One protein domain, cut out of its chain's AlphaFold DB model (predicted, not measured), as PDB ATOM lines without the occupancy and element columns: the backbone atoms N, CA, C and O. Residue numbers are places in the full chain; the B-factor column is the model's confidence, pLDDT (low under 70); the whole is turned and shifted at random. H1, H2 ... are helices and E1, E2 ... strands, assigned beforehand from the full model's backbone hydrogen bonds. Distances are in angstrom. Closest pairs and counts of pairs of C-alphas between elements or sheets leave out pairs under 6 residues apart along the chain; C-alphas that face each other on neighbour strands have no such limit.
ATOM      1  N   ALA A 208       0.054  52.119  36.111       97.38
ATOM      2  CA  ALA A 208       0.287  50.778  35.577       97.38
ATOM      3  C   ALA A 208       1.702  50.592  34.990       97.38
ATOM      4  O   ALA A 208       2.165  51.379  34.161       97.38
ATOM      5  N   GLU A 209       2.364  49.488  35.348       97.38
ATOM      6  CA  GLU A 209       3.681  49.127  34.800       97.38
ATOM      7  C   GLU A 209       3.624  48.618  33.355       97.38
ATOM      8  O   GLU A 209       4.571  48.809  32.584       97.38
ATOM      9  N   VAL A 210       2.521  47.963  32.987       98.06
ATOM     10  CA  VAL A 210       2.195  47.515  31.628       98.06
ATOM     11  C   VAL A 210       0.796  47.994  31.315       98.06
ATOM     12  O   VAL A 210      -0.143  47.710  32.058       98.06
ATOM     13  N   LEU A 211       0.644  48.674  30.187       98.19
ATOM     14  CA  LEU A 211      -0.638  49.178  29.737       98.19
ATOM     15  C   LEU A 211      -0.867  48.829  28.273       98.19
ATOM     16  O   LEU A 211      -0.074  49.169  27.398       98.19
ATOM     17  N   TYR A 212      -1.982  48.176  27.999       98.06
ATOM     18  CA  TYR A 212      -2.403  47.825  26.655       98.06
ATOM     19  C   TYR A 212      -3.333  48.920  26.158       98.06
ATOM     20  O   TYR A 212      -4.317  49.246  26.824       98.06
ATOM     21  N   VAL A 213      -3.020  49.508  25.006       97.31
ATOM     22  CA  VAL A 213      -3.783  50.644  24.478       97.31
ATOM     23  C   VAL A 213      -4.180  50.381  23.039       97.31
ATOM     24  O   VAL A 213      -3.362  49.945  22.227       97.31
ATOM     25  N   ASP A 214      -5.449  50.621  22.734       96.00
ATOM     26  CA  ASP A 214      -5.986  50.564  21.378       96.00
ATOM     27  C   ASP A 214      -7.152  51.546  21.232       96.00
ATOM     28  O   ASP A 214      -7.754  52.006  22.211       96.00
ATOM     29  N   GLU A 215      -7.511  51.842  19.988       94.75
ATOM     30  CA  GLU A 215      -8.563  52.783  19.672       94.75
ATOM     31  C   GLU A 215      -9.306  52.445  18.381       94.75
ATOM     32  O   GLU A 215      -8.752  52.052  17.356       94.75
ATOM     33  N   THR A 216     -10.615  52.686  18.387       94.12
ATOM     34  CA  THR A 216     -11.453  52.524  17.197       94.12
ATOM     35  C   THR A 216     -12.376  53.719  17.010       94.12
ATOM     36  O   THR A 216     -12.621  54.508  17.918       94.12
ATOM     37  N   SER A 217     -12.896  53.896  15.798       94.12
ATOM     38  CA  SER A 217     -13.768  55.039  15.512       94.12
ATOM     39  C   SER A 217     -15.149  54.889  16.159       94.12
ATOM     40  O   SER A 217     -15.730  53.815  16.178       94.12
ATOM     41  N   ILE A 218     -15.752  55.963  16.636       94.75
ATOM     42  CA  ILE A 218     -17.147  55.972  17.095       94.75
ATOM     43  C   ILE A 218     -17.829  57.234  16.577       94.75
ATOM     44  O   ILE A 218     -17.156  58.195  16.210       94.75
ATOM     45  N   ARG A 219     -19.160  57.241  16.470       94.44
ATOM     46  CA  ARG A 219     -19.913  58.441  16.088       94.44
ATOM     47  C   ARG A 219     -20.555  59.063  17.321       94.44
ATOM     48  O   ARG A 219     -21.252  58.375  18.064       94.44
ATOM     49  N   VAL A 220     -20.337  60.363  17.492       95.50
ATOM     50  CA  VAL A 220     -21.031  61.208  18.471       95.50
ATOM     51  C   VAL A 220     -21.676  62.341  17.686       95.50
ATOM     52  O   VAL A 220     -20.988  63.036  16.938       95.50
ATOM     53  N   GLN A 221     -23.000  62.473  17.783       93.56
ATOM     54  CA  GLN A 221     -23.806  63.388  16.966       93.56
ATOM     55  C   GLN A 221     -23.489  63.279  15.464       93.56
ATOM     56  O   GLN A 221     -23.292  64.273  14.772       93.56
ATOM     57  N   GLY A 222     -23.336  62.047  14.964       91.19
ATOM     58  CA  GLY A 222     -22.983  61.788  13.564       91.19
ATOM     59  C   GLY A 222     -21.531  62.114  13.179       91.19
ATOM     60  O   GLY A 222     -21.085  61.695  12.112       91.19
ATOM     61  N   LYS A 223     -20.753  62.778  14.042       94.31
ATOM     62  CA  LYS A 223     -19.355  63.154  13.787       94.31
ATOM     63  C   LYS A 223     -18.392  62.070  14.268       94.31
ATOM     64  O   LYS A 223     -18.586  61.469  15.330       94.31
ATOM     65  N   LYS A 224     -17.321  61.834  13.506       95.31
ATOM     66  CA  LYS A 224     -16.284  60.848  13.844       95.31
ATOM     67  C   LYS A 224     -15.506  61.279  15.091       95.31
ATOM     68  O   LYS A 224     -14.902  62.344  15.118       95.31
ATOM     69  N   HIS A 225     -15.510  60.403  16.079       97.06
ATOM     70  CA  HIS A 225     -14.703  60.421  17.291       97.06
ATOM     71  C   HIS A 225     -13.920  59.102  17.368       97.06
ATOM     72  O   HIS A 225     -14.037  58.239  16.490       97.06
ATOM     73  N   TRP A 226     -13.121  58.950  18.412       97.00
ATOM     74  CA  TRP A 226     -12.335  57.766  18.719       97.00
ATOM     75  C   TRP A 226     -12.653  57.330  20.135       97.00
ATOM     76  O   TRP A 226     -12.596  58.156  21.042       97.00
ATOM     77  N   ILE A 227     -13.013  56.062  20.294       97.50
ATOM     78  CA  ILE A 227     -13.091  55.413  21.595       97.50
ATOM     79  C   ILE A 227     -11.763  54.705  21.839       97.50
ATOM     80  O   ILE A 227     -11.305  53.939  20.990       97.50
ATOM     81  N   TRP A 228     -11.151  55.024  22.968       98.00
ATOM     82  CA  TRP A 228      -9.875  54.507  23.427       98.00
ATOM     83  C   TRP A 228     -10.114  53.553  24.579       98.00
ATOM     84  O   TRP A 228     -10.921  53.864  25.453       98.00
ATOM     85  N   ALA A 229      -9.395  52.438  24.582       98.12
ATOM     86  CA  ALA A 229      -9.313  51.538  25.719       98.12
ATOM     87  C   ALA A 229      -7.874  51.519  26.234       98.12
ATOM     88  O   ALA A 229      -6.939  51.306  25.461       98.12
ATOM     89  N   PHE A 230      -7.723  51.725  27.537       98.44
ATOM     90  CA  PHE A 230      -6.485  51.589  28.291       98.44
ATOM     91  C   PHE A 230      -6.703  50.450  29.277       98.44
ATOM     92  O   PHE A 230      -7.518  50.583  30.184       98.44
ATOM     93  N   THR A 231      -6.056  49.309  29.066       98.12
ATOM     94  CA  THR A 231      -6.383  48.083  29.801       98.12
ATOM     95  C   THR A 231      -5.152  47.413  30.392       98.12
ATOM     96  O   THR A 231      -4.078  47.385  29.788       98.12
ATOM     97  N   THR A 232      -5.320  46.876  31.590       97.69
ATOM     98  CA  THR A 232      -4.385  46.011  32.309       97.69
ATOM     99  C   THR A 232      -5.027  44.618  32.432       97.69
ATOM    100  O   THR A 232      -6.124  44.385  31.910       97.69
ATOM    101  N   PRO A 233      -4.383  43.632  33.080       95.50
ATOM    102  CA  PRO A 233      -5.035  42.352  33.338       95.50
ATOM    103  C   PRO A 233      -6.334  42.455  34.146       95.50
ATOM    104  O   PRO A 233      -7.224  41.636  33.927       95.50
ATOM    105  N   THR A 234      -6.447  43.453  35.022       96.38
ATOM    106  CA  THR A 234      -7.533  43.577  36.001       96.38
ATOM    107  C   THR A 234      -8.473  44.749  35.742       96.38
ATOM    108  O   THR A 234      -9.562  44.758  36.302       96.38
ATOM    109  N   GLU A 235      -8.084  45.736  34.929       97.50
ATOM    110  CA  GLU A 235      -8.841  46.985  34.787       97.50
ATOM    111  C   GLU A 235      -8.857  47.506  33.359       97.50
ATOM    112  O   GLU A 235      -7.929  47.281  32.579       97.50
ATOM    113  N   THR A 236      -9.914  48.237  33.010       98.38
ATOM    114  CA  THR A 236     -10.056  48.871  31.702       98.38
ATOM    115  C   THR A 236     -10.679  50.242  31.849       98.38
ATOM    116  O   THR A 236     -11.824  50.367  32.268       98.38
ATOM    117  N   PHE A 237      -9.961  51.259  31.390       98.69
ATOM    118  CA  PHE A 237     -10.432  52.630  31.306       98.69
ATOM    119  C   PHE A 237     -10.761  53.018  29.867       98.69
ATOM    120  O   PHE A 237      -9.979  52.778  28.941       98.69
ATOM    121  N   VAL A 238     -11.926  53.638  29.680       98.38
ATOM    122  CA  VAL A 238     -12.467  53.980  28.366       98.38
ATOM    123  C   VAL A 238     -12.786  55.465  28.273       98.38
ATOM    124  O   VAL A 238     -13.484  56.022  29.119       98.38
ATOM    125  N   VAL A 239     -12.339  56.093  27.182       98.19
ATOM    126  CA  VAL A 239     -12.679  57.486  26.843       98.19
ATOM    127  C   VAL A 239     -12.974  57.669  25.365       98.19
ATOM    128  O   VAL A 239     -12.422  56.998  24.496       98.19
ATOM    129  N   ILE A 240     -13.834  58.631  25.064       97.94
ATOM    130  CA  ILE A 240     -14.272  59.014  23.734       97.94
ATOM    131  C   ILE A 240     -13.798  60.438  23.466       97.94
ATOM    132  O   ILE A 240     -14.196  61.398  24.124       97.94
ATOM    133  N   ARG A 241     -12.939  60.606  22.460       97.50
ATOM    134  CA  ARG A 241     -12.352  61.904  22.104       97.50
ATOM    135  C   ARG A 241     -12.445  62.158  20.608       97.50
ATOM    136  O   ARG A 241     -12.414  61.244  19.791       97.50
ATOM    137  N   LYS A 242     -12.508  63.433  20.211       96.06
ATOM    138  CA  LYS A 242     -12.486  63.838  18.786       96.06
ATOM    139  C   LYS A 242     -11.187  63.442  18.083       96.06
ATOM    140  O   LYS A 242     -11.153  63.288  16.866       96.06
ATOM    141  N   SER A 243     -10.103  63.305  18.839       95.69
ATOM    142  CA  SER A 243      -8.784  63.033  18.294       95.69
ATOM    143  C   SER A 243      -8.363  61.596  18.513       95.69
ATOM    144  O   SER A 243      -8.645  61.005  19.549       95.69
ATOM    145  N   ARG A 244      -7.616  61.094  17.534       94.12
ATOM    146  CA  ARG A 244      -6.784  59.911  17.691       94.12
ATOM    147  C   ARG A 244      -5.384  60.286  18.193       94.12
ATOM    148  O   ARG A 244      -4.640  59.418  18.550       94.12
ATOM    149  N   GLY A 245      -4.944  61.544  18.183       93.19
ATOM    150  CA  GLY A 245      -3.521  61.884  18.366       93.19
ATOM    151  C   GLY A 245      -2.960  61.719  19.788       93.19
ATOM    152  O   GLY A 245      -3.696  61.527  20.750       93.19
ATOM    153  N   MET A 246      -1.644  61.939  19.916       93.44
ATOM    154  CA  MET A 246      -0.878  61.908  21.180       93.44
ATOM    155  C   MET A 246      -1.504  62.753  22.299       93.44
ATOM    156  O   MET A 246      -1.329  62.438  23.469       93.44
ATOM    157  N   LYS A 247      -2.253  63.809  21.962       95.50
ATOM    158  CA  LYS A 247      -2.918  64.650  22.961       95.50
ATOM    159  C   LYS A 247      -3.874  63.879  23.876       95.50
ATOM    160  O   LYS A 247      -4.011  64.272  25.022       95.50
ATOM    161  N   VAL A 248      -4.480  62.785  23.400       96.69
ATOM    162  CA  VAL A 248      -5.328  61.934  24.251       96.69
ATOM    163  C   VAL A 248      -4.472  61.149  25.242       96.69
ATOM    164  O   VAL A 248      -4.779  61.128  26.423       96.69
ATOM    165  N   LEU A 249      -3.343  60.583  24.800       96.25
ATOM    166  CA  LEU A 249      -2.391  59.922  25.703       96.25
ATOM    167  C   LEU A 249      -1.881  60.891  26.780       96.25
ATOM    168  O   LEU A 249      -1.823  60.539  27.949       96.25
ATOM    169  N   MET A 250      -1.580  62.133  26.395       96.62
ATOM    170  CA  MET A 250      -1.154  63.185  27.323       96.62
ATOM    171  C   MET A 250      -2.244  63.594  28.320       96.62
ATOM    172  O   MET A 250      -1.924  63.861  29.472       96.62
ATOM    173  N   GLU A 251      -3.503  63.654  27.888       96.62
ATOM    174  CA  GLU A 251      -4.655  63.946  28.749       96.62
ATOM    175  C   GLU A 251      -4.861  62.839  29.794       96.62
ATOM    176  O   GLU A 251      -5.018  63.117  30.982       96.62
ATOM    177  N   ILE A 252      -4.831  61.578  29.351       97.38
ATOM    178  CA  ILE A 252      -5.182  60.433  30.194       97.38
ATOM    179  C   ILE A 252      -4.002  59.985  31.056       97.38
ATOM    180  O   ILE A 252      -4.125  59.922  32.274       97.38
ATOM    181  N   LEU A 253      -2.846  59.716  30.447       96.50
ATOM    182  CA  LEU A 253      -1.684  59.139  31.130       96.50
ATOM    183  C   LEU A 253      -0.765  60.197  31.746       96.50
ATOM    184  O   LEU A 253      -0.017  59.900  32.673       96.50
ATOM    185  N   THR A 254      -0.856  61.450  31.290       94.31
ATOM    186  CA  THR A 254       0.012  62.564  31.711       94.31
ATOM    187  C   THR A 254       1.497  62.334  31.380       94.31
ATOM    188  O   THR A 254       1.891  61.304  30.837       94.31
ATOM    189  N   ARG A 255       2.365  63.308  31.694       90.50
ATOM    190  CA  ARG A 255       3.829  63.158  31.540       90.50
ATOM    191  C   ARG A 255       4.462  62.227  32.576       90.50
ATOM    192  O   ARG A 255       5.631  61.887  32.430       90.50
ATOM    193  N   ARG A 256       3.726  61.866  33.630       91.50
ATOM    194  CA  ARG A 256       4.237  61.057  34.745       91.50
ATOM    195  C   ARG A 256       4.165  59.555  34.476       91.50
ATOM    196  O   ARG A 256       4.753  58.797  35.234       91.50
ATOM    197  N   PHE A 257       3.482  59.123  33.418       96.31
ATOM    198  CA  PHE A 257       3.379  57.706  33.090       96.31
ATOM    199  C   PHE A 257       4.737  57.125  32.683       96.31
ATOM    200  O   PHE A 257       5.334  57.526  31.681       96.31
ATOM    201  N   THR A 258       5.204  56.144  33.451       95.62
ATOM    202  CA  THR A 258       6.489  55.461  33.244       95.62
ATOM    203  C   THR A 258       6.336  54.011  32.787       95.62
ATOM    204  O   THR A 258       7.347  53.347  32.550       95.62
ATOM    205  N   GLY A 259       5.111  53.503  32.656       96.94
ATOM    206  CA  GLY A 259       4.852  52.127  32.236       96.94
ATOM    207  C   GLY A 259       5.221  51.832  30.780       96.94
ATOM    208  O   GLY A 259       5.598  52.713  29.997       96.94
ATOM    209  N   ILE A 260       5.104  50.558  30.411       97.81
ATOM    210  CA  ILE A 260       5.286  50.066  29.043       97.81
ATOM    211  C   ILE A 260       3.940  50.043  28.326       97.81
ATOM    212  O   ILE A 260       2.992  49.438  28.814       97.81
ATOM    213  N   ILE A 261       3.867  50.649  27.138       97.81
ATOM    214  CA  ILE A 261       2.666  50.601  26.297       97.81
ATOM    215  C   ILE A 261       2.744  49.434  25.313       97.81
ATOM    216  O   ILE A 261       3.621  49.404  24.447       97.81
ATOM    217  N   VAL A 262       1.786  48.513  25.384       97.81
ATOM    218  CA  VAL A 262       1.562  47.479  24.369       97.81
ATOM    219  C   VAL A 262       0.551  48.009  23.343       97.81
ATOM    220  O   VAL A 262      -0.556  48.389  23.714       97.81
ATOM    221  N   CYS A 263       0.924  48.096  22.060       94.88
ATOM    222  CA  CYS A 263       0.088  48.731  21.023       94.88
ATOM    223  C   CYS A 263       0.313  48.163  19.606       94.88
ATOM    224  O   CYS A 263       1.241  47.393  19.359       94.88
ATOM    225  N   ASP A 264      -0.520  48.558  18.637       85.00
ATOM    226  CA  ASP A 264      -0.446  48.143  17.220       85.00
ATOM    227  C   ASP A 264       0.717  48.778  16.418       85.00
ATOM    228  O   ASP A 264       0.978  48.399  15.273       85.00
ATOM    229  N   GLY A 265       1.453  49.717  17.023       77.44
ATOM    230  CA  GLY A 265       2.600  50.395  16.418       77.44
ATOM    231  C   GLY A 265       2.283  51.716  15.716       77.44
ATOM    232  O   GLY A 265       3.114  52.208  14.946       77.44
ATOM    233  N   TRP A 266       1.124  52.322  15.976       82.94
ATOM    234  CA  TRP A 266       0.786  53.633  15.431       82.94
ATOM    235  C   TRP A 266       1.696  54.776  15.947       82.94
ATOM    236  O   TRP A 266       2.149  54.796  17.093       82.94
ATOM    237  N   LYS A 267       2.003  55.755  15.075       85.50
ATOM    238  CA  LYS A 267       3.077  56.755  15.295       85.50
ATOM    239  C   LYS A 267       2.969  57.552  16.611       85.50
ATOM    240  O   LYS A 267       4.010  57.799  17.218       85.50
ATOM    241  N   PRO A 268       1.783  57.997  17.064       87.69
ATOM    242  CA  PRO A 268       1.650  58.786  18.288       87.69
ATOM    243  C   PRO A 268       2.085  58.088  19.570       87.69
ATOM    244  O   PRO A 268       2.560  58.781  20.465       87.69
ATOM    245  N   TYR A 269       2.028  56.756  19.638       90.69
ATOM    246  CA  TYR A 269       2.553  56.012  20.784       90.69
ATOM    247  C   TYR A 269       4.057  56.248  20.962       90.69
ATOM    248  O   TYR A 269       4.501  56.661  22.029       90.69
ATOM    249  N   ALA A 270       4.832  56.119  19.879       90.19
ATOM    250  CA  ALA A 270       6.286  56.328  19.885       90.19
ATOM    251  C   ALA A 270       6.718  57.798  20.061       90.19
ATOM    252  O   ALA A 270       7.901  58.071  20.301       90.19
ATOM    253  N   LYS A 271       5.778  58.743  19.901       91.88
ATOM    254  CA  LYS A 271       5.964  60.159  20.258       91.88
ATOM    255  C   LYS A 271       5.708  60.414  21.744       91.88
ATOM    256  O   LYS A 271       6.312  61.322  22.297       91.88
ATOM    257  N   PHE A 272       4.827  59.631  22.364       93.94
ATOM    258  CA  PHE A 272       4.501  59.739  23.782       93.94
ATOM    259  C   PHE A 272       5.564  59.084  24.671       93.94
ATOM    260  O   PHE A 272       6.030  59.705  25.618       93.94
ATOM    261  N   THR A 273       5.991  57.860  24.346       94.06
ATOM    262  CA  THR A 273       6.993  57.122  25.127       94.06
ATOM    263  C   THR A 273       7.894  56.270  24.233       94.06
ATOM    264  O   THR A 273       7.547  55.941  23.100       94.06
ATOM    265  N   LYS A 274       9.076  55.912  24.743       94.19
ATOM    266  CA  LYS A 274       9.976  54.912  24.137       94.19
ATOM    267  C   LYS A 274       9.823  53.525  24.765       94.19
ATOM    268  O   LYS A 274      10.357  52.557  24.236       94.19
ATOM    269  N   ARG A 275       9.073  53.416  25.866       95.81
ATOM    270  CA  ARG A 275       8.771  52.157  26.555       95.81
ATOM    271  C   ARG A 275       7.570  51.499  25.880       95.81
ATOM    272  O   ARG A 275       6.431  51.720  26.282       95.81
ATOM    273  N   ILE A 276       7.816  50.770  24.793       96.94
ATOM    274  CA  ILE A 276       6.757  50.209  23.942       96.94
ATOM    275  C   ILE A 276       7.014  48.734  23.651       96.94
ATOM    276  O   ILE A 276       8.144  48.341  23.368       96.94
ATOM    277  N   GLN A 277       5.942  47.948  23.633       97.44
ATOM    278  CA  GLN A 277       5.871  46.666  22.940       97.44
ATOM    279  C   GLN A 277       4.907  46.784  21.753       97.44
ATOM    280  O   GLN A 277       3.721  47.063  21.920       97.44
ATOM    281  N   ARG A 278       5.390  46.555  20.531       95.88
ATOM    282  CA  ARG A 278       4.516  46.484  19.353       95.88
ATOM    283  C   ARG A 278       3.903  45.096  19.201       95.88
ATOM    284  O   ARG A 278       4.558  44.080  19.415       95.88
ATOM    285  N   CYS A 279       2.643  45.056  18.792       95.50
ATOM    286  CA  CYS A 279       1.866  43.832  18.672       95.50
ATOM    287  C   CYS A 279       2.387  42.933  17.538       95.50
ATOM    288  O   CYS A 279       2.244  43.258  16.356       95.50
ATOM    289  N   TRP A 280       2.904  41.756  17.893       96.69
ATOM    290  CA  TRP A 280       3.315  40.736  16.924       96.69
ATOM    291  C   TRP A 280       2.152  40.196  16.096       96.69
ATOM    292  O   TRP A 280       2.333  39.904  14.919       96.69
ATOM    293  N   ALA A 281       0.940  40.112  16.653       93.31
ATOM    294  CA  ALA A 281      -0.218  39.627  15.901       93.31
ATOM    295  C   ALA A 281      -0.542  40.527  14.695       93.31
ATOM    296  O   ALA A 281      -0.915  40.031  13.635       93.31
ATOM    297  N   HIS A 282      -0.354  41.846  14.813       90.88
ATOM    298  CA  HIS A 282      -0.486  42.760  13.677       90.88
ATOM    299  C   HIS A 282       0.615  42.555  12.639       90.88
ATOM    300  O   HIS A 282       0.315  42.479  11.450       90.88
ATOM    301  N   LEU A 283       1.863  42.415  13.095       94.31
ATOM    302  CA  LEU A 283       3.010  42.168  12.223       94.31
ATOM    303  C   LEU A 283       2.832  40.881  11.402       94.31
ATOM    304  O   LEU A 283       3.010  40.897  10.188       94.31
ATOM    305  N   LEU A 284       2.431  39.789  12.056       95.38
ATOM    306  CA  LEU A 284       2.252  38.482  11.422       95.38
ATOM    307  C   LEU A 284       1.052  38.444  10.464       95.38
ATOM    308  O   LEU A 284       1.114  37.777   9.436       95.38
ATOM    309  N   ARG A 285      -0.038  39.164  10.770       92.44
ATOM    310  CA  ARG A 285      -1.187  39.294   9.852       92.44
ATOM    311  C   ARG A 285      -0.812  40.036   8.573       92.44
ATOM    312  O   ARG A 285      -1.259  39.674   7.488       92.44
ATOM    313  N   GLU A 286      -0.015  41.091   8.697       93.25
ATOM    314  CA  GLU A 286       0.445  41.879   7.555       93.25
ATOM    315  C   GLU A 286       1.464  41.115   6.707       93.25
ATOM    316  O   GLU A 286       1.343  41.129   5.483       93.25
ATOM    317  N   SER A 287       2.388  40.371   7.330       96.00
ATOM    318  CA  SER A 287       3.303  39.496   6.588       96.00
ATOM    319  C   SER A 287       2.566  38.384   5.843       96.00
ATOM    320  O   SER A 287       2.902  38.117   4.691       96.00
ATOM    321  N   GLU A 288       1.534  37.787   6.447       94.81
ATOM    322  CA  GLU A 288       0.700  36.757   5.808       94.81
ATOM    323  C   GLU A 288       0.022  37.292   4.556       94.81
ATOM    324  O   GLU A 288       0.134  36.713   3.480       94.81
ATOM    325  N   TYR A 289      -0.638  38.441   4.694       92.75
ATOM    326  CA  TYR A 289      -1.348  39.081   3.597       92.75
ATOM    327  C   TYR A 289      -0.417  39.431   2.433       92.75
ATOM    328  O   TYR A 289      -0.795  39.291   1.270       92.75
ATOM    329  N   LEU A 290       0.804  39.890   2.728       94.25
ATOM    330  CA  LEU A 290       1.802  40.151   1.695       94.25
ATOM    331  C   LEU A 290       2.284  38.852   1.050       94.25
ATOM    332  O   LEU A 290       2.360  38.797  -0.172       94.25
ATOM    333  N   ALA A 291       2.547  37.804   1.832       94.88
ATOM    334  CA  ALA A 291       2.972  36.500   1.325       94.88
ATOM    335  C   ALA A 291       1.916  35.822   0.436       94.88
ATOM    336  O   ALA A 291       2.276  35.143  -0.523       94.88
ATOM    337  N   GLU A 292       0.624  36.027   0.715       93.44
ATOM    338  CA  GLU A 292      -0.476  35.540  -0.128       93.44
ATOM    339  C   GLU A 292      -0.522  36.226  -1.503       93.44
ATOM    340  O   GLU A 292      -1.013  35.639  -2.465       93.44
ATOM    341  N   LYS A 293      -0.028  37.467  -1.605       92.62
ATOM    342  CA  LYS A 293      -0.127  38.295  -2.820       92.62
ATOM    343  C   LYS A 293       1.189  38.451  -3.576       92.62
ATOM    344  O   LYS A 293       1.174  38.763  -4.761       92.62
ATOM    345  N   ILE A 294       2.317  38.296  -2.891       94.44
ATOM    346  CA  ILE A 294       3.654  38.620  -3.385       94.44
ATOM    347  C   ILE A 294       4.595  37.495  -2.959       94.44
ATOM    348  O   ILE A 294       4.913  37.348  -1.778       94.44
ATOM    349  N   ALA A 295       5.079  36.713  -3.926       93.75
ATOM    350  CA  ALA A 295       5.935  35.555  -3.661       93.75
ATOM    351  C   ALA A 295       7.219  35.920  -2.887       93.75
ATOM    352  O   ALA A 295       7.649  35.163  -2.016       93.75
ATOM    353  N   GLU A 296       7.781  37.107  -3.143       94.25
ATOM    354  CA  GLU A 296       8.949  37.659  -2.436       94.25
ATOM    355  C   GLU A 296       8.740  37.775  -0.912       94.25
ATOM    356  O   GLU A 296       9.687  37.618  -0.140       94.25
ATOM    357  N   ALA A 297       7.502  37.984  -0.447       94.81
ATOM    358  CA  ALA A 297       7.191  38.108   0.976       94.81
ATOM    359  C   ALA A 297       7.068  36.752   1.700       94.81
ATOM    360  O   ALA A 297       7.147  36.704   2.930       94.81
ATOM    361  N   ALA A 298       6.912  35.636   0.979       96.00
ATOM    362  CA  ALA A 298       6.687  34.326   1.595       96.00
ATOM    363  C   ALA A 298       7.862  33.825   2.469       96.00
ATOM    364  O   ALA A 298       7.607  33.309   3.563       96.00
ATOM    365  N   PRO A 299       9.144  33.976   2.073       96.69
ATOM    366  CA  PRO A 299      10.271  33.658   2.951       96.69
ATOM    367  C   PRO A 299      10.312  34.525   4.217       96.69
ATOM    368  O   PRO A 299      10.623  34.010   5.294       96.69
ATOM    369  N   LEU A 300       9.967  35.813   4.098       96.12
ATOM    370  CA  LEU A 300       9.922  36.756   5.216       96.12
ATOM    371  C   LEU A 300       8.838  36.367   6.229       96.12
ATOM    372  O   LEU A 300       9.139  36.249   7.416       96.12
ATOM    373  N   ASP A 301       7.606  36.103   5.781       97.19
ATOM    374  CA  ASP A 301       6.509  35.661   6.657       97.19
ATOM    375  C   ASP A 301       6.868  34.373   7.414       97.19
ATOM    376  O   ASP A 301       6.771  34.314   8.644       97.19
ATOM    377  N   LYS A 302       7.389  33.361   6.701       97.50
ATOM    378  CA  LYS A 302       7.848  32.106   7.319       97.50
ATOM    379  C   LYS A 302       8.904  32.358   8.394       97.50
ATOM    380  O   LYS A 302       8.867  31.727   9.455       97.50
ATOM    381  N   ALA A 303       9.840  33.268   8.139       96.94
ATOM    382  CA  ALA A 303      10.889  33.601   9.090       96.94
ATOM    383  C   ALA A 303      10.361  34.346  10.321       96.94
ATOM    384  O   ALA A 303      10.739  33.984  11.435       96.94
ATOM    385  N   LEU A 304       9.457  35.314  10.142       97.62
ATOM    386  CA  LEU A 304       8.810  36.031  11.245       97.62
ATOM    387  C   LEU A 304       8.002  35.078  12.129       97.62
ATOM    388  O   LEU A 304       8.156  35.101  13.349       97.62
ATOM    389  N   ARG A 305       7.215  34.173  11.537       97.69
ATOM    390  CA  ARG A 305       6.458  33.149  12.280       97.69
ATOM    391  C   ARG A 305       7.364  32.187  13.031       97.69
ATOM    392  O   ARG A 305       7.080  31.849  14.177       97.69
ATOM    393  N   ARG A 306       8.456  31.737  12.402       97.69
ATOM    394  CA  ARG A 306       9.438  30.857  13.049       97.69
ATOM    395  C   ARG A 306      10.121  31.563  14.216       97.69
ATOM    396  O   ARG A 306      10.289  30.944  15.260       97.69
ATOM    397  N   LEU A 307      10.512  32.825  14.038       97.56
ATOM    398  CA  LEU A 307      11.123  33.632  15.090       97.56
ATOM    399  C   LEU A 307      10.153  33.827  16.257       97.56
ATOM    400  O   LEU A 307      10.515  33.552  17.394       97.56
ATOM    401  N   TYR A 308       8.913  34.220  15.961       97.25
ATOM    402  CA  TYR A 308       7.864  34.389  16.960       97.25
ATOM    403  C   TYR A 308       7.612  33.109  17.757       97.25
ATOM    404  O   TYR A 308       7.615  33.144  18.983       97.25
ATOM    405  N   ARG A 309       7.446  31.968  17.073       96.94
ATOM    406  CA  ARG A 309       7.219  30.673  17.727       96.94
ATOM    407  C   ARG A 309       8.383  30.301  18.642       96.94
ATOM    408  O   ARG A 309       8.168  30.113  19.824       96.94
ATOM    409  N   LYS A 310       9.615  30.334  18.122       96.19
ATOM    410  CA  LYS A 310      10.822  30.036  18.910       96.19
ATOM    411  C   LYS A 310      10.940  30.892  20.169       96.19
ATOM    412  O   LYS A 310      11.391  30.390  21.188       96.19
ATOM    413  N   LEU A 311      10.590  32.177  20.084       96.12
ATOM    414  CA  LEU A 311      10.620  33.064  21.243       96.12
ATOM    415  C   LEU A 311       9.561  32.690  22.274       96.12
ATOM    416  O   LEU A 311       9.891  32.638  23.447       96.12
ATOM    417  N   ASN A 312       8.324  32.417  21.858       94.56
ATOM    418  CA  ASN A 312       7.278  32.022  22.802       94.56
ATOM    419  C   ASN A 312       7.588  30.668  23.449       94.56
ATOM    420  O   ASN A 312       7.530  30.581  24.667       94.56
ATOM    421  N   ASP A 313       8.013  29.670  22.666       94.50
ATOM    422  CA  ASP A 313       8.394  28.349  23.183       94.50
ATOM    423  C   ASP A 313       9.538  28.470  24.213       94.50
ATOM    424  O   ASP A 313       9.515  27.844  25.266       94.50
ATOM    425  N   ALA A 314      10.541  29.315  23.942       93.44
ATOM    426  CA  ALA A 314      11.664  29.523  24.859       93.44
ATOM    427  C   ALA A 314      11.296  30.331  26.117       93.44
ATOM    428  O   ALA A 314      11.968  30.203  27.137       93.44
ATOM    429  N   LEU A 315      10.273  31.188  26.040       94.19
ATOM    430  CA  LEU A 315       9.816  32.023  27.154       94.19
ATOM    431  C   LEU A 315       8.754  31.335  28.023       94.19
ATOM    432  O   LEU A 315       8.488  31.824  29.115       94.19
ATOM    433  N   GLU A 316       8.174  30.217  27.573       92.00
ATOM    434  CA  GLU A 316       7.143  29.469  28.309       92.00
ATOM    435  C   GLU A 316       7.639  28.981  29.679       92.00
ATOM    436  O   GLU A 316       6.899  29.036  30.656       92.00
ATOM    437  N   ALA A 317       8.911  28.587  29.772       90.06
ATOM    438  CA  ALA A 317       9.551  28.168  31.022       90.06
ATOM    439  C   ALA A 317      10.004  29.339  31.926       90.06
ATOM    440  O   ALA A 317      10.745  29.107  32.875       90.06
ATOM    441  N   ASP A 318       9.625  30.579  31.591       91.75
ATOM    442  CA  ASP A 318      10.073  31.837  32.206       91.75
ATOM    443  C   ASP A 318      11.575  31.859  32.555       91.75
ATOM    444  O   ASP A 318      11.972  31.857  33.724       91.75
ATOM    445  N   PRO A 319      12.452  31.836  31.535       93.94
ATOM    446  CA  PRO A 319      13.881  31.693  31.756       93.94
ATOM    447  C   PRO A 319      14.475  32.918  32.476       93.94
ATOM    448  O   PRO A 319      13.950  34.032  32.354       93.94
ATOM    449  N   PRO A 320      15.626  32.749  33.156       94.94
ATOM    450  CA  PRO A 320      16.251  33.820  33.922       94.94
ATOM    451  C   PRO A 320      16.687  35.010  33.040       94.94
ATOM    452  O   PRO A 320      16.857  34.866  31.817       94.94
ATOM    453  N   PRO A 321      16.906  36.199  33.638       94.62
ATOM    454  CA  PRO A 321      17.223  37.432  32.913       94.62
ATOM    455  C   PRO A 321      18.419  37.337  31.951       94.62
ATOM    456  O   PRO A 321      18.429  37.983  30.902       94.62
ATOM    457  N   GLU A 322      19.435  36.537  32.266       94.62
ATOM    458  CA  GLU A 322      20.612  36.300  31.417       94.62
ATOM    459  C   GLU A 322      20.209  35.628  30.101       94.62
ATOM    460  O   GLU A 322      20.544  36.114  29.018       94.62
ATOM    461  N   THR A 323      19.419  34.559  30.189       95.00
ATOM    462  CA  THR A 323      18.900  33.822  29.033       95.00
ATOM    463  C   THR A 323      17.954  34.695  28.210       95.00
ATOM    464  O   THR A 323      18.060  34.738  26.983       95.00
ATOM    465  N   ARG A 324      17.082  35.475  28.864       96.62
ATOM    466  CA  ARG A 324      16.218  36.465  28.192       96.62
ATOM    467  C   ARG A 324      17.027  37.488  27.393       96.62
ATOM    468  O   ARG A 324      16.697  37.769  26.240       96.62
ATOM    469  N   ARG A 325      18.123  38.009  27.958       96.81
ATOM    470  CA  ARG A 325      19.038  38.929  27.258       96.81
ATOM    471  C   ARG A 325      19.678  38.272  26.038       96.81
ATOM    472  O   ARG A 325      19.689  38.874  24.965       96.81
ATOM    473  N   GLN A 326      20.153  37.034  26.160       96.56
ATOM    474  CA  GLN A 326      20.712  36.287  25.027       96.56
ATOM    475  C   GLN A 326      19.676  36.080  23.912       96.56
ATOM    476  O   GLN A 326      19.951  36.396  22.751       96.56
ATOM    477  N   LEU A 327      18.461  35.634  24.256       96.56
ATOM    478  CA  LEU A 327      17.348  35.488  23.312       96.56
ATOM    479  C   LEU A 327      17.023  36.812  22.613       96.56
ATOM    480  O   LEU A 327      16.827  36.833  21.397       96.56
ATOM    481  N   TRP A 328      17.019  37.921  23.355       97.50
ATOM    482  CA  TRP A 328      16.780  39.259  22.817       97.50
ATOM    483  C   TRP A 328      17.833  39.664  21.774       97.50
ATOM    484  O   TRP A 328      17.469  40.108  20.681       97.50
ATOM    485  N   TYR A 329      19.126  39.447  22.050       97.06
ATOM    486  CA  TYR A 329      20.200  39.722  21.084       97.06
ATOM    487  C   TYR A 329      20.077  38.854  19.826       97.06
ATOM    488  O   TYR A 329      20.143  39.374  18.707       97.06
ATOM    489  N   ILE A 330      19.847  37.547  19.994       96.50
ATOM    490  CA  ILE A 330      19.694  36.596  18.883       96.50
ATOM    491  C   ILE A 330      18.498  36.980  18.006       96.50
ATOM    492  O   ILE A 330      18.606  37.008  16.777       96.50
ATOM    493  N   ALA A 331      17.365  37.320  18.621       96.81
ATOM    494  CA  ALA A 331      16.150  37.689  17.910       96.81
ATOM    495  C   ALA A 331      16.303  38.991  17.121       96.81
ATOM    496  O   ALA A 331      15.913  39.058  15.951       96.81
ATOM    497  N   ARG A 332      16.933  40.007  17.721       97.56
ATOM    498  CA  ARG A 332      17.241  41.269  17.038       97.56
ATOM    499  C   ARG A 332      18.198  41.064  15.876       97.56
ATOM    500  O   ARG A 332      17.947  41.596  14.796       97.56
ATOM    501  N   ALA A 333      19.253  40.272  16.056       97.12
ATOM    502  CA  ALA A 333      20.179  39.942  14.978       97.12
ATOM    503  C   ALA A 333      19.469  39.202  13.832       97.12
ATOM    504  O   ALA A 333      19.662  39.545  12.664       97.12
ATOM    505  N   ALA A 334      18.600  38.240  14.155       96.62
ATOM    506  CA  ALA A 334      17.807  37.514  13.170       96.62
ATOM    507  C   ALA A 334      16.882  38.449  12.379       96.62
ATOM    508  O   ALA A 334      16.877  38.389  11.151       96.62
ATOM    509  N   LEU A 335      16.150  39.345  13.050       96.81
ATOM    510  CA  LEU A 335      15.268  40.305  12.384       96.81
ATOM    511  C   LEU A 335      16.056  41.301  11.519       96.81
ATOM    512  O   LEU A 335      15.656  41.597  10.396       96.81
ATOM    513  N   ARG A 336      17.219  41.766  11.991       97.00
ATOM    514  CA  ARG A 336      18.058  42.729  11.260       97.00
ATOM    515  C   ARG A 336      18.623  42.163   9.957       97.00
ATOM    516  O   ARG A 336      18.802  42.914   9.004       97.00
ATOM    517  N   ARG A 337      18.849  40.846   9.882       96.38
ATOM    518  CA  ARG A 337      19.224  40.165   8.629       96.38
ATOM    519  C   ARG A 337      18.127  40.224   7.570       96.38
ATOM    520  O   ARG A 337      18.461  40.194   6.395       96.38
ATOM    521  N   TRP A 338      16.856  40.272   7.968       95.88
ATOM    522  CA  TRP A 338      15.742  40.430   7.032       95.88
ATOM    523  C   TRP A 338      15.570  41.884   6.615       95.88
ATOM    524  O   TRP A 338      15.431  42.145   5.432       95.88
ATOM    525  N   ILE A 339      15.689  42.826   7.556       95.50
ATOM    526  CA  ILE A 339      15.599  44.264   7.258       95.50
ATOM    527  C   ILE A 339      16.646  44.703   6.224       95.50
ATOM    528  O   ILE A 339      16.342  45.508   5.359       95.50
ATOM    529  N   ARG A 340      17.868  44.160   6.287       94.88
ATOM    530  CA  ARG A 340      18.979  44.525   5.388       94.88
ATOM    531  C   ARG A 340      18.907  43.922   3.981       94.88
ATOM    532  O   ARG A 340      19.824  44.147   3.201       94.88
ATOM    533  N   ARG A 341      17.910  43.088   3.680       94.31
ATOM    534  CA  ARG A 341      17.769  42.529   2.332       94.31
ATOM    535  C   ARG A 341      17.193  43.580   1.398       94.31
ATOM    536  O   ARG A 341      16.412  44.424   1.819       94.31
ATOM    537  N   GLU A 342      17.547  43.463   0.130       92.56
ATOM    538  CA  GLU A 342      16.888  44.206  -0.931       92.56
ATOM    539  C   GLU A 342      15.575  43.510  -1.292       92.56
ATOM    540  O   GLU A 342      15.502  42.277  -1.343       92.56
ATOM    541  N   TYR A 343      14.539  44.316  -1.500       94.31
ATOM    542  CA  TYR A 343      13.206  43.865  -1.871       94.31
ATOM    543  C   TYR A 343      12.791  44.606  -3.136       94.31
ATOM    544  O   TYR A 343      12.793  45.834  -3.161       94.31
ATOM    545  N   ALA A 344      12.436  43.867  -4.182       93.44
ATOM    546  CA  ALA A 344      12.011  44.432  -5.456       93.44
ATOM    547  C   ALA A 344      10.596  45.021  -5.376       93.44
ATOM    548  O   ALA A 344      10.257  45.953  -6.104       93.44
ATOM    549  N   SER A 345       9.737  44.480  -4.506       94.88
ATOM    550  CA  SER A 345       8.378  44.981  -4.348       94.88
ATOM    551  C   SER A 345       8.304  46.168  -3.389       94.88
ATOM    552  O   SER A 345       8.511  46.020  -2.184       94.88
ATOM    553  N   GLU A 346       7.819  47.311  -3.883       93.88
ATOM    554  CA  GLU A 346       7.542  48.511  -3.074       93.88
ATOM    555  C   GLU A 346       6.616  48.215  -1.871       93.88
ATOM    556  O   GLU A 346       6.751  48.790  -0.788       93.88
ATOM    557  N   LYS A 347       5.659  47.284  -2.021       92.25
ATOM    558  CA  LYS A 347       4.752  46.880  -0.929       92.25
ATOM    559  C   LYS A 347       5.506  46.148   0.188       92.25
ATOM    560  O   LYS A 347       5.196  46.352   1.362       92.25
ATOM    561  N   VAL A 348       6.486  45.316  -0.166       94.38
ATOM    562  CA  VAL A 348       7.324  44.582   0.795       94.38
ATOM    563  C   VAL A 348       8.354  45.516   1.426       94.38
ATOM    564  O   VAL A 348       8.525  45.494   2.642       94.38
ATOM    565  N   GLU A 349       8.949  46.415   0.646       95.38
ATOM    566  CA  GLU A 349       9.857  47.450   1.141       95.38
ATOM    567  C   GLU A 349       9.171  48.365   2.172       95.38
ATOM    568  O   GLU A 349       9.689  48.582   3.268       95.38
ATOM    569  N   LYS A 350       7.940  48.828   1.904       94.75
ATOM    570  CA  LYS A 350       7.133  49.590   2.880       94.75
ATOM    571  C   LYS A 350       6.912  48.823   4.184       94.75
ATOM    572  O   LYS A 350       6.948  49.419   5.265       94.75
ATOM    573  N   PHE A 351       6.686  47.512   4.102       95.06
ATOM    574  CA  PHE A 351       6.532  46.659   5.278       95.06
ATOM    575  C   PHE A 351       7.845  46.512   6.055       95.06
ATOM    576  O   PHE A 351       7.850  46.626   7.280       95.06
ATOM    577  N   ILE A 352       8.972  46.359   5.365       96.12
ATOM    578  CA  ILE A 352      10.301  46.314   5.984       96.12
ATOM    579  C   ILE A 352      10.636  47.638   6.665       96.12
ATOM    580  O   ILE A 352      11.001  47.635   7.839       96.12
ATOM    581  N   ASN A 353      10.371  48.766   6.008       94.00
ATOM    582  CA  ASN A 353      10.499  50.095   6.599       94.00
ATOM    583  C   ASN A 353       9.643  50.228   7.869       94.00
ATOM    584  O   ASN A 353      10.055  50.838   8.857       94.00
ATOM    585  N   LYS A 354       8.440  49.640   7.909       92.50
ATOM    586  CA  LYS A 354       7.602  49.612   9.121       92.50
ATOM    587  C   LYS A 354       8.231  48.786  10.247       92.50
ATOM    588  O   LYS A 354       8.170  49.214  11.409       92.50
ATOM    589  N   ILE A 355       8.815  47.630   9.921       94.62
ATOM    590  CA  ILE A 355       9.550  46.781  10.869       94.62
ATOM    591  C   ILE A 355      10.758  47.539  11.417       94.62
ATOM    592  O   ILE A 355      10.925  47.594  12.635       94.62
ATOM    593  N   GLU A 356      11.551  48.163  10.550       95.06
ATOM    594  CA  GLU A 356      12.739  48.935  10.916       95.06
ATOM    595  C   GLU A 356      12.392  50.126  11.815       95.06
ATOM    596  O   GLU A 356      12.950  50.273  12.901       95.06
ATOM    597  N   ASN A 357      11.359  50.895  11.463       92.12
ATOM    598  CA  ASN A 357      10.830  51.977  12.303       92.12
ATOM    599  C   ASN A 357      10.337  51.505  13.684       92.12
ATOM    600  O   ASN A 357      10.094  52.315  14.582       92.12
ATOM    601  N   GLY A 358      10.075  50.208  13.837       91.00
ATOM    602  CA  GLY A 358       9.667  49.578  15.086       91.00
ATOM    603  C   GLY A 358      10.755  48.778  15.775       91.00
ATOM    604  O   GLY A 358      10.435  48.146  16.775       91.00
ATOM    605  N   PHE A 359      11.984  48.765  15.251       94.44
ATOM    606  CA  PHE A 359      13.007  47.787  15.620       94.44
ATOM    607  C   PHE A 359      13.263  47.721  17.131       94.44
ATOM    608  O   PHE A 359      13.382  46.635  17.696       94.44
ATOM    609  N   GLU A 360      13.238  48.878  17.795       94.00
ATOM    610  CA  GLU A 360      13.428  48.992  19.243       94.00
ATOM    611  C   GLU A 360      12.258  48.479  20.090       94.00
ATOM    612  O   GLU A 360      12.423  48.251  21.282       94.00
ATOM    613  N   TYR A 361      11.086  48.254  19.495       95.88
ATOM    614  CA  TYR A 361       9.838  47.995  20.217       95.88
ATOM    615  C   TYR A 361       9.265  46.590  19.989       95.88
ATOM    616  O   TYR A 361       8.206  46.272  20.526       95.88
ATOM    617  N   TRP A 362       9.896  45.737  19.173       96.31
ATOM    618  CA  TRP A 362       9.357  44.398  18.882       96.31
ATOM    619  C   TRP A 362       9.638  43.372  19.981       96.31
ATOM    620  O   TRP A 362       8.882  42.415  20.110       96.31
ATOM    621  N   PHE A 363      10.705  43.547  20.761       97.38
ATOM    622  CA  PHE A 363      11.235  42.501  21.646       97.38
ATOM    623  C   PHE A 363      11.214  42.866  23.134       97.38
ATOM    624  O   PHE A 363      11.878  42.208  23.930       97.38
ATOM    625  N   THR A 364      10.460  43.889  23.530       97.06
ATOM    626  CA  THR A 364      10.314  44.285  24.940       97.06
ATOM    627  C   THR A 364       9.788  43.125  25.794       97.06
ATOM    628  O   THR A 364      10.332  42.870  26.864       97.06
ATOM    629  N   PHE A 365       8.842  42.340  25.270       97.00
ATOM    630  CA  PHE A 365       8.302  41.118  25.892       97.00
ATOM    631  C   PHE A 365       9.350  40.021  26.157       97.00
ATOM    632  O   PHE A 365       9.184  39.185  27.039       97.00
ATOM    633  N   VAL A 366      10.461  40.015  25.413       97.31
ATOM    634  CA  VAL A 366      11.549  39.053  25.650       97.31
ATOM    635  C   VAL A 366      12.305  39.422  26.925       97.31
ATOM    636  O   VAL A 366      12.689  38.547  27.695       97.31
ATOM    637  N   LEU A 367      12.482  40.718  27.188       95.88
ATOM    638  CA  LEU A 367      13.187  41.209  28.377       95.88
ATOM    639  C   LEU A 367      12.302  41.250  29.627       95.88
ATOM    640  O   LEU A 367      12.824  41.175  30.733       95.88
ATOM    641  N   ARG A 368      10.984  41.374  29.453       94.38
ATOM    642  CA  ARG A 368      10.001  41.610  30.517       94.38
ATOM    643  C   ARG A 368       8.942  40.507  30.533       94.38
ATOM    644  O   ARG A 368       8.223  40.361  29.550       94.38
ATOM    645  N   SER A 369       8.864  39.719  31.608       92.75
ATOM    646  CA  SER A 369       7.935  38.576  31.730       92.75
ATOM    647  C   SER A 369       6.471  38.990  31.849       92.75
ATOM    648  O   SER A 369       5.584  38.266  31.408       92.75
ATOM    649  N   ASP A 370       6.229  40.184  32.374       93.00
ATOM    650  CA  ASP A 370       4.920  40.799  32.572       93.00
ATOM    651  C   ASP A 370       4.335  41.433  31.293       93.00
ATOM    652  O   ASP A 370       3.184  41.867  31.279       93.00
ATOM    653  N   VAL A 371       5.107  41.490  30.202       95.69
ATOM    654  CA  VAL A 371       4.690  42.082  28.924       95.69
ATOM    655  C   VAL A 371       4.321  40.982  27.936       95.69
ATOM    656  O   VAL A 371       5.159  40.177  27.543       95.69
ATOM    657  N   GLU A 372       3.087  40.994  27.437       95.00
ATOM    658  CA  GLU A 372       2.696  40.085  26.354       95.00
ATOM    659  C   GLU A 372       3.178  40.589  24.982       95.00
ATOM    660  O   GLU A 372       3.184  41.794  24.713       95.00
ATOM    661  N   PRO A 373       3.473  39.686  24.032       95.50
ATOM    662  CA  PRO A 373       3.880  40.080  22.685       95.50
ATOM    663  C   PRO A 373       2.745  40.657  21.818       95.50
ATOM    664  O   PRO A 373       2.998  41.150  20.713       95.50
ATOM    665  N   THR A 374       1.487  40.570  22.262       95.00
ATOM    666  CA  THR A 374       0.302  40.963  21.481       95.00
ATOM    667  C   THR A 374      -0.569  41.957  22.236       95.00
ATOM    668  O   THR A 374      -0.643  41.915  23.456       95.00
ATOM    669  N   ASN A 375      -1.292  42.807  21.506       94.06
ATOM    670  CA  ASN A 375      -2.243  43.770  22.068       94.06
ATOM    671  C   ASN A 375      -3.679  43.213  22.178       94.06
ATOM    672  O   ASN A 375      -4.662  43.951  22.142       94.06
ATOM    673  N   ASN A 376      -3.820  41.889  22.291       91.38
ATOM    674  CA  ASN A 376      -5.123  41.218  22.269       91.38
ATOM    675  C   ASN A 376      -6.040  41.652  23.423       91.38
ATOM    676  O   ASN A 376      -7.257  41.493  23.336       91.38
ATOM    677  N   ARG A 377      -5.486  42.168  24.528       93.19
ATOM    678  CA  ARG A 377      -6.265  42.698  25.655       93.19
ATOM    679  C   ARG A 377      -7.044  43.946  25.254       93.19
ATOM    680  O   ARG A 377      -8.268  43.931  25.360       93.19
ATOM    681  N   ALA A 378      -6.372  44.958  24.708       93.50
ATOM    682  CA  ALA A 378      -7.034  46.186  24.275       93.50
ATOM    683  C   ALA A 378      -7.999  45.935  23.102       93.50
ATOM    684  O   ALA A 378      -9.130  46.424  23.123       93.50
ATOM    685  N   GLU A 379      -7.624  45.075  22.143       91.06
ATOM    686  CA  GLU A 379      -8.522  44.673  21.047       91.06
ATOM    687  C   GLU A 379      -9.813  44.009  21.574       91.06
ATOM    688  O   GLU A 379     -10.912  44.269  21.069       91.06
ATOM    689  N   ARG A 380      -9.707  43.154  22.607       90.88
ATOM    690  CA  ARG A 380     -10.868  42.522  23.262       90.88
ATOM    691  C   ARG A 380     -11.711  43.531  24.031       90.88
ATOM    692  O   ARG A 380     -12.925  43.516  23.850       90.88
TER     693      ARG A 380
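What this domain is: This is residues 208 to 380 of the 433 residues of the protein "Transposase" of uncultured archaeon GZfos26F9 (UniProt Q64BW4). The domain has two lobes: a strongly twisted five-stranded sheet with H1 over one face and H8 over the other, and a bundle of four up-and-down helices, H3 to H6, beyond the sheet's edge strand E5. In the bundle H4 and H5 are the long pair, with the shorter H3 and H6 toward one end of them; H7 lies between H5 and the sheet, and the last residues fold back from there to the sheet, ending in H8. The printed part has 173 residues with eight named helices and five named strands, in the order E1 E2 E3 H1 E4 H2 E5 H3 H4 H5 H6 H7 H8. The sheet is mixed, in the order E3 E2 E1 E4 E5, and the class is mixed, helices and strands. The whole is compact, with a radius of gyration of the C-alphas of 17.1 A and spans of 47 by 40 by 25 A.

Where its parts are: E1, residues 210 to 220, begins at C-alpha 210 (2.195, 47.515, 31.628), is 30.0 A long and bends by 60 degrees at residue 217. E2, residues 223 to 231, is 25.5 A long, and E3, residues 236 to 241, 16.3 A. H1 is residues 246 to 253, E4 260 to 263, H2 267 to 272 and E5 276 to 278. H3, residues 280 to 293, is 20.2 A long. H4, residues 297 to 315, measures 27.0 A. H5, residues 321 to 339, measures 26.6 A and begins at C-alpha 321 (17.223, 37.432, 32.913). H6, residues 346 to 356, is 14.9 A long. H7 is residues 364 to 367, and H8, residues 376 to 380, ends at C-alpha 380 (-10.868, 42.522, 23.262).

How they stand to each other: E1, E2 and E3 form a meander, each strand the antiparallel neighbour of the one before. E1 and E2 are a hairpin, with N 216 and O 227 3.0 A apart, within hydrogen-bond range; E2 and E3 are another, with N 228 and O 239 at 2.8 A. E1 is parallel to E4, with N 262 and O 211 at 2.8 A, and E4 to E5, with N 277 and O 261 at 2.9 A. E1's pairing is staggered: residues 210 to 212 pair with E4, residues 212 to 220 with E2. E3, H1 and E4 make a split strand-helix-strand unit, with E2 and E1 between its two strands; E4, H2 and E5 make an unsplit one, its strands being neighbours; both crossovers are right-handed. H1 is on the sheet at a height of 9.6 A, over E2. H8 is on the opposite face, over E1 at a height of 7.3 A; the C-alphas of Asp 214 and Ala 378, the closest of E1 and H8, are 5.4 A apart. H2 only grazes the sheet with residues 269 to 272, and touches H1, closest at the C-alphas of Met 246 and Pro 268, 4.9 A. H7 only grazes the sheet with residues 364 to 366. H3 touches H4 at a shallow tilt of 26 degrees, opposite ways, with the C-alphas of Ala 291 and Ala 298 closest at 4.3 A. H4 and H5 touch at a shallow tilt of 1 degrees, opposite ways, closest at the C-alphas of Leu 307 and Ala 331, 7.0 A. H5 touches H6 with residue 339 alone, its C-alpha 5.8 A from that of Ile 352. H3 and H6 only just touch, with 3 pairs of C-alphas within 8 A, closest at Leu 290 and Val 348, 7.1 A. H7 touches H5, closest at the C-alphas of Arg 324 and Leu 367, 5.6 A. H3 and H5 are apart. Every O i to N i+4 pair is within hydrogen-bond range in H1, H2, H3, H4, H6 and H8, and 14 of 15 in H5; H7 is too short for such a pair.

The domain as a whole: The two C-alphas farthest apart, those of Gln 221 and Glu 322, are 54.0 A from each other. The printed part has no cut and no long link. Its mean pLDDT is 95.0, and no printed residue is under 70.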